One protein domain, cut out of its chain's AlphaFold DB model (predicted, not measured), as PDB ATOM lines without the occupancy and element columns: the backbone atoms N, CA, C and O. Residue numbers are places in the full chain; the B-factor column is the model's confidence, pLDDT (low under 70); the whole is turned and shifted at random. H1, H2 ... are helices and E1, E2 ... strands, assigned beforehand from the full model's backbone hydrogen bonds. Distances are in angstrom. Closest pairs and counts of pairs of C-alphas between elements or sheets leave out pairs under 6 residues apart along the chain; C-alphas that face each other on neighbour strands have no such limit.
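What this domain is: This is residues 19 to 69 of the 103 residues of the protein "dTMP kinase" of bacterium (UniProt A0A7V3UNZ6). One long helix, H2, makes the long side of an open frame whose middle is empty. At one end of H2 a long loop leads to a shorter helix, H1, and at the other end a tight turn leads to a short strand, E1, so that H1 and E1 both lie off the same side of H2 with open space between. The printed part has 51 residues with two named helices and one named strand, in the order H1, H2, E1, and its class is mostly helix. It is only just loose, close to extended, with a radius of gyration of the C-alphas of 14.4 A, and elongated, with spans of 40 by 23 by 15 A.

Where its parts are: H2, residues 42 to 61, measures 28.9 A from first to last C-alpha and begins at C-alpha 42, (33.663, -61.617, -31.471). H1, residues 19 to 30, measures 16.6 A and begins at C-alpha 19, (33.049, -46.929, -33.680). E1, residues 66 to 69, measures 9.7 A and ends at C-alpha 69, (34.174, -36.782, -22.568).

How they stand to each other: The closest C-alphas of H2 and E1 are those of Ala 59 and Ile 66, 5.2 A apart, and 4 pairs of their C-alphas lie within 8 A. Residues 49 to 54 of H2 stand free. H1 is apart from H2, and H1 is apart from E1. E1 pairs with no named strand. In H1 and H2 every O i to N i+4 pair is within hydrogen-bond range.

The domain as a whole: The two C-alphas farthest apart are those of Asn 32 and Asp 64, at 39.8 A. The printed part has no cut. The link from H1 to H2, with 11 residues, is long, and the link from H2 to E1, with 4, is tight. The mean pLDDT of the printed part is 86.6, and residues 34 to 41 are under 70.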
ATOM      1  N   LEU A  19      32.587 -48.185 -33.084       93.75
ATOM      2  CA  LEU A  19      33.049 -46.929 -33.680       93.75
ATOM      3  C   LEU A  19      34.540 -46.669 -33.401       93.75
ATOM      4  O   LEU A  19      35.273 -46.186 -34.266       93.75
ATOM      5  N   GLY A  20      35.015 -46.986 -32.193       92.38
ATOM      6  CA  GLY A  20      36.427 -46.858 -31.832       92.38
ATOM      7  C   GLY A  20      37.334 -47.757 -32.675       92.38
ATOM      8  O   GLY A  20      38.378 -47.307 -33.160       92.38
ATOM      9  N   LEU A  21      36.917 -49.006 -32.896       90.38
ATOM     10  CA  LEU A  21      37.632 -49.964 -33.739       90.38
ATOM     11  C   LEU A  21      37.609 -49.554 -35.216       90.38
ATOM     12  O   LEU A  21      38.649 -49.613 -35.873       90.38
ATOM     13  N   GLU A  22      36.472 -49.071 -35.721       90.38
ATOM     14  CA  GLU A  22      36.357 -48.530 -37.081       90.38
ATOM     15  C   GLU A  22      37.352 -47.378 -37.309       90.38
ATOM     16  O   GLU A  22      38.168 -47.419 -38.236       90.38
ATOM     17  N   ARG A  23      37.374 -46.386 -36.406       91.19
ATOM     18  CA  ARG A  23      38.317 -45.255 -36.472       91.19
ATOM     19  C   ARG A  23      39.776 -45.717 -36.406       91.19
ATOM     20  O   ARG A  23      40.627 -45.182 -37.122       91.19
ATOM     21  N   ALA A  24      40.083 -46.704 -35.561       88.62
ATOM     22  CA  ALA A  24      41.428 -47.262 -35.451       88.62
ATOM     23  C   ALA A  24      41.876 -47.947 -36.751       88.62
ATOM     24  O   ALA A  24      43.010 -47.732 -37.183       88.62
ATOM     25  N   ARG A  25      40.979 -48.697 -37.401       85.38
ATOM     26  CA  ARG A  25      41.231 -49.332 -38.699       85.38
ATOM     27  C   ARG A  25      41.500 -48.297 -39.782       85.38
ATOM     28  O   ARG A  25      42.546 -48.341 -40.420       85.38
ATOM     29  N   HIS A  26      40.615 -47.309 -39.923       87.75
ATOM     30  CA  HIS A  26      40.769 -46.243 -40.918       87.75
ATOM     31  C   HIS A  26      42.103 -45.502 -40.756       87.75
ATOM     32  O   HIS A  26      42.787 -45.210 -41.739       87.75
ATOM     33  N   ARG A  27      42.517 -45.234 -39.509       88.69
ATOM     34  CA  ARG A  27      43.828 -44.641 -39.213       88.69
ATOM     35  C   ARG A  27      44.980 -45.557 -39.638       88.69
ATOM     36  O   ARG A  27      45.916 -45.070 -40.266       88.69
ATOM     37  N   ASN A  28      44.937 -46.842 -39.293       85.94
ATOM     38  CA  ASN A  28      46.011 -47.786 -39.611       85.94
ATOM     39  C   ASN A  28      46.173 -47.974 -41.127       85.94
ATOM     40  O   ASN A  28      47.302 -47.924 -41.616       85.94
ATOM     41  N   LEU A  29      45.057 -48.077 -41.861       85.44
ATOM     42  CA  LEU A  29      45.032 -48.126 -43.324       85.44
ATOM     43  C   LEU A  29      45.688 -46.880 -43.933       85.44
ATOM     44  O   LEU A  29      46.592 -46.989 -44.756       85.44
ATOM     45  N   LYS A  30      45.297 -45.683 -43.471       87.56
ATOM     46  CA  LYS A  30      45.869 -44.410 -43.942       87.56
ATOM     47  C   LYS A  30      47.379 -44.304 -43.694       87.56
ATOM     48  O   LYS A  30      48.075 -43.630 -44.448       87.56
ATOM     49  N   LEU A  31      47.881 -44.934 -42.634       88.25
ATOM     50  CA  LEU A  31      49.295 -44.909 -42.253       88.25
ATOM     51  C   LEU A  31      50.110 -46.074 -42.841       88.25
ATOM     52  O   LEU A  31      51.287 -46.203 -42.511       88.25
ATOM     53  N   ASN A  32      49.515 -46.916 -43.698       84.12
ATOM     54  CA  ASN A  32      50.121 -48.149 -44.219       84.12
ATOM     55  C   ASN A  32      50.651 -49.083 -43.112       84.12
ATOM     56  O   ASN A  32      51.605 -49.838 -43.308       84.12
ATOM     57  N   LEU A  33      50.027 -49.048 -41.931       77.31
ATOM     58  CA  LEU A  33      50.362 -49.899 -40.793       77.31
ATOM     59  C   LEU A  33      49.592 -51.221 -40.905       77.31
ATOM     60  O   LEU A  33      48.775 -51.558 -40.050       77.31
ATOM     61  N   PHE A  34      49.834 -51.966 -41.987       63.28
ATOM     62  CA  PHE A  34      49.202 -53.261 -42.250       63.28
ATOM     63  C   PHE A  34      49.795 -54.345 -41.341       63.28
ATOM     64  O   PHE A  34      50.630 -55.150 -41.750       63.28
ATOM     65  N   LYS A  35      49.381 -54.372 -40.074       58.75
ATOM     66  CA  LYS A  35      49.616 -55.505 -39.174       58.75
ATOM     67  C   LYS A  35      48.263 -56.092 -38.782       58.75
ATOM     68  O   LYS A  35      47.607 -55.564 -37.897       58.75
ATOM     69  N   GLN A  36      47.879 -57.166 -39.476       55.72
ATOM     70  CA  GLN A  36      46.746 -58.049 -39.156       55.72
ATOM     71  C   GLN A  36      45.416 -57.324 -38.880       55.72
ATOM     72  O   GLN A  36      44.974 -57.209 -37.741       55.72
ATOM     73  N   GLU A  37      44.726 -56.900 -39.939       53.06
ATOM     74  CA  GLU A  37      43.347 -56.389 -39.857       53.06
ATOM     75  C   GLU A  37      42.271 -57.486 -39.674       53.06
ATOM     76  O   GLU A  37      41.082 -57.207 -39.818       53.06
ATOM     77  N   ASP A  38      42.663 -58.722 -39.353       52.19
ATOM     78  CA  ASP A  38      41.769 -59.890 -39.412       52.19
ATOM     79  C   ASP A  38      41.211 -60.350 -38.055       52.19
ATOM     80  O   ASP A  38      40.473 -61.323 -37.980       52.19
ATOM     81  N   ARG A  39      41.508 -59.643 -36.957       53.44
ATOM     82  CA  ARG A  39      41.005 -59.992 -35.613       53.44
ATOM     83  C   ARG A  39      39.788 -59.179 -35.170       53.44
ATOM     84  O   ARG A  39      39.675 -58.791 -34.008       53.44
ATOM     85  N   PHE A  40      38.833 -58.984 -36.077       57.91
ATOM     86  CA  PHE A  40      37.436 -58.693 -35.712       57.91
ATOM     87  C   PHE A  40      36.724 -59.988 -35.281       57.91
ATOM     88  O   PHE A  40      35.636 -60.323 -35.739       57.91
ATOM     89  N   GLU A  41      37.375 -60.750 -34.407       65.06
ATOM     90  CA  GLU A  41      36.756 -61.882 -33.739       65.06
ATOM     91  C   GLU A  41      35.784 -61.323 -32.690       65.06
ATOM     92  O   GLU A  41      36.035 -60.283 -32.071       65.06
ATOM     93  N   GLU A  42      34.653 -61.993 -32.488       72.69
ATOM     94  CA  GLU A  42      33.663 -61.617 -31.471       72.69
ATOM     95  C   GLU A  42      34.303 -61.478 -30.074       72.69
ATOM     96  O   GLU A  42      33.940 -60.592 -29.297       72.69
ATOM     97  N   GLU A  43      35.339 -62.277 -29.810       76.12
ATOM     98  CA  GLU A  43      36.179 -62.220 -28.612       76.12
ATOM     99  C   GLU A  43      36.858 -60.848 -28.426       76.12
ATOM    100  O   GLU A  43      36.842 -60.295 -27.323       76.12
ATOM    101  N   THR A  44      37.356 -60.228 -29.504       81.38
ATOM    102  CA  THR A  44      37.939 -58.874 -29.479       81.38
ATOM    103  C   THR A  44      36.896 -57.829 -29.073       81.38
ATOM    104  O   THR A  44      37.169 -56.956 -28.247       81.38
ATOM    105  N   LEU A  45      35.673 -57.917 -29.610       88.56
ATOM    106  CA  LEU A  45      34.591 -56.987 -29.267       88.56
ATOM    107  C   LEU A  45      34.165 -57.119 -27.801       88.56
ATOM    108  O   LEU A  45      33.992 -56.108 -27.116       88.56
ATOM    109  N   VAL A  46      34.006 -58.351 -27.308       92.25
ATOM    110  CA  VAL A  46      33.668 -58.618 -25.902       92.25
ATOM    111  C   VAL A  46      34.747 -58.061 -24.976       92.25
ATOM    112  O   VAL A  46      34.417 -57.349 -24.026       92.25
ATOM    113  N   PHE A  47      36.021 -58.298 -25.292       91.69
ATOM    114  CA  PHE A  47      37.145 -57.748 -24.539       91.69
ATOM    115  C   PHE A  47      37.088 -56.215 -24.465       91.69
ATOM    116  O   PHE A  47      37.123 -55.641 -23.375       91.69
ATOM    117  N   HIS A  48      36.932 -55.527 -25.599       93.88
ATOM    118  CA  HIS A  48      36.873 -54.063 -25.607       93.88
ATOM    119  C   HIS A  48      35.651 -53.505 -24.866       93.88
ATOM    120  O   HIS A  48      35.762 -52.456 -24.226       93.88
ATOM    121  N   ARG A  49      34.505 -54.202 -24.890       96.00
ATOM    122  CA  ARG A  49      33.329 -53.824 -24.088       96.00
ATOM    123  C   ARG A  49      33.616 -53.926 -22.591       96.00
ATOM    124  O   ARG A  49      33.353 -52.967 -21.870       96.00
ATOM    125  N   GLN A  50      34.243 -55.011 -22.139       97.38
ATOM    126  CA  GLN A  50      34.652 -55.167 -20.736       97.38
ATOM    127  C   GLN A  50      35.665 -54.096 -20.305       97.38
ATOM    128  O   GLN A  50      35.549 -53.530 -19.217       97.38
ATOM    129  N   VAL A  51      36.631 -53.767 -21.171       96.69
ATOM    130  CA  VAL A  51      37.594 -52.683 -20.926       96.69
ATOM    131  C   VAL A  51      36.877 -51.339 -20.777       96.69
ATOM    132  O   VAL A  51      37.129 -50.618 -19.809       96.69
ATOM    133  N   ARG A  52      35.953 -51.013 -21.691       97.81
ATOM    134  CA  ARG A  52      35.141 -49.790 -21.622       97.81
ATOM    135  C   ARG A  52      34.358 -49.719 -20.312       97.81
ATOM    136  O   ARG A  52      34.438 -48.714 -19.612       97.81
ATOM    137  N   GLU A  53      33.661 -50.790 -19.941       98.31
ATOM    138  CA  GLU A  53      32.921 -50.863 -18.675       98.31
ATOM    139  C   GLU A  53      33.821 -50.648 -17.453       98.31
ATOM    140  O   GLU A  53      33.434 -49.951 -16.513       98.31
ATOM    141  N   GLY A  54      35.029 -51.218 -17.458       98.44
ATOM    142  CA  GLY A  54      36.022 -51.004 -16.408       98.44
ATOM    143  C   GLY A  54      36.396 -49.529 -16.257       98.44
ATOM    144  O   GLY A  54      36.361 -48.993 -15.148       98.44
ATOM    145  N   TYR A  55      36.681 -48.843 -17.365       98.25
ATOM    146  CA  TYR A  55      36.987 -47.411 -17.348       98.25
ATOM    147  C   TYR A  55      35.800 -46.547 -16.911       98.25
ATOM    148  O   TYR A  55      35.989 -45.619 -16.125       98.25
ATOM    149  N   LEU A  56      34.579 -46.872 -17.344       98.31
ATOM    150  CA  LEU A  56      33.372 -46.167 -16.904       98.31
ATOM    151  C   LEU A  56      33.149 -46.314 -15.392       98.31
ATOM    152  O   LEU A  56      32.850 -45.330 -14.716       98.31
ATOM    153  N   LYS A  57      33.374 -47.510 -14.836       98.44
ATOM    154  CA  LYS A  57      33.334 -47.739 -13.381       98.44
ATOM    155  C   LYS A  57      34.404 -46.925 -12.651       98.44
ATOM    156  O   LYS A  57      34.116 -46.343 -11.609       98.44
ATOM    157  N   LEU A  58      35.625 -46.848 -13.188       97.50
ATOM    158  CA  LEU A  58      36.680 -46.005 -12.614       97.50
ATOM    159  C   LEU A  58      36.276 -44.529 -12.605       97.50
ATOM    160  O   LEU A  58      36.456 -43.869 -11.583       97.50
ATOM    161  N   ALA A  59      35.708 -44.025 -13.703       97.75
ATOM    162  CA  ALA A  59      35.242 -42.646 -13.796       97.75
ATOM    163  C   ALA A  59      34.127 -42.346 -12.786       97.75
ATOM    164  O   ALA A  59      34.202 -41.347 -12.075       97.75
ATOM    165  N   ALA A  60      33.153 -43.251 -12.656       97.62
ATOM    166  CA  ALA A  60      32.072 -43.132 -11.678       97.62
ATOM    167  C   ALA A  60      32.576 -43.137 -10.222       97.62
ATOM    168  O   ALA A  60      32.031 -42.428  -9.382       97.62
ATOM    169  N   ASN A  61      33.636 -43.896  -9.927       97.62
ATOM    170  CA  ASN A  61      34.226 -43.990  -8.586       97.62
ATOM    171  C   ASN A  61      35.234 -42.872  -8.266       97.62
ATOM    172  O   ASN A  61      35.707 -42.778  -7.133       97.62
ATOM    173  N   ALA A  62      35.618 -42.055  -9.248       96.44
ATOM    174  CA  ALA A  62      36.606 -40.993  -9.074       96.44
ATOM    175  C   ALA A  62      36.258 -39.713  -9.866       96.44
ATOM    176  O   ALA A  62      37.128 -39.191 -10.576       96.44
ATOM    177  N   PRO A  63      35.027 -39.176  -9.739       95.81
ATOM    178  CA  PRO A  63      34.541 -38.063 -10.562       95.81
ATOM    179  C   PRO A  63      35.355 -36.770 -10.384       95.81
ATOM    180  O   PRO A  63      35.447 -35.963 -11.307       95.81
ATOM    181  N   ASP A  64      36.013 -36.597  -9.234       93.94
ATOM    182  CA  ASP A  64      36.823 -35.409  -8.931       93.94
ATOM    183  C   ASP A  64      38.123 -35.324  -9.750       93.94
ATOM    184  O   ASP A  64      38.681 -34.237  -9.939       93.94
ATOM    185  N   ARG A  65      38.631 -36.467 -10.232       94.69
ATOM    186  CA  ARG A  65      39.885 -36.540 -11.004       94.69
ATOM    187  C   ARG A  65      39.722 -37.164 -12.382       94.69
ATOM    188  O   ARG A  65      40.595 -36.956 -13.212       94.69
ATOM    189  N   ILE A  66      38.655 -37.916 -12.648       97.94
ATOM    190  CA  ILE A  66      38.392 -38.504 -13.965       97.94
ATOM    191  C   ILE A  66      37.229 -37.764 -14.614       97.94
ATOM    192  O   ILE A  66      36.105 -37.791 -14.122       97.94
ATOM    193  N   ARG A  67      37.502 -37.117 -15.745       97.88
ATOM    194  CA  ARG A  67      36.504 -36.391 -16.530       97.88
ATOM    195  C   ARG A  67      36.171 -37.186 -17.782       97.88
ATOM    196  O   ARG A  67      37.045 -37.410 -18.617       97.88
ATOM    197  N   LEU A  68      34.916 -37.619 -17.871       97.88
ATOM    198  CA  LEU A  68      34.364 -38.283 -19.046       97.88
ATOM    199  C   LEU A  68      34.092 -37.247 -20.139       97.88
ATOM    200  O   LEU A  68      33.522 -36.199 -19.846       97.88
ATOM    201  N   ILE A  69      34.476 -37.562 -21.369       98.19
ATOM    202  CA  ILE A  69      34.174 -36.782 -22.568       98.19
ATOM    203  C   ILE A  69      33.590 -37.730 -23.605       98.19
ATOM    204  O   ILE A  69      34.097 -38.837 -23.796       98.19
TER     205      ILE A  69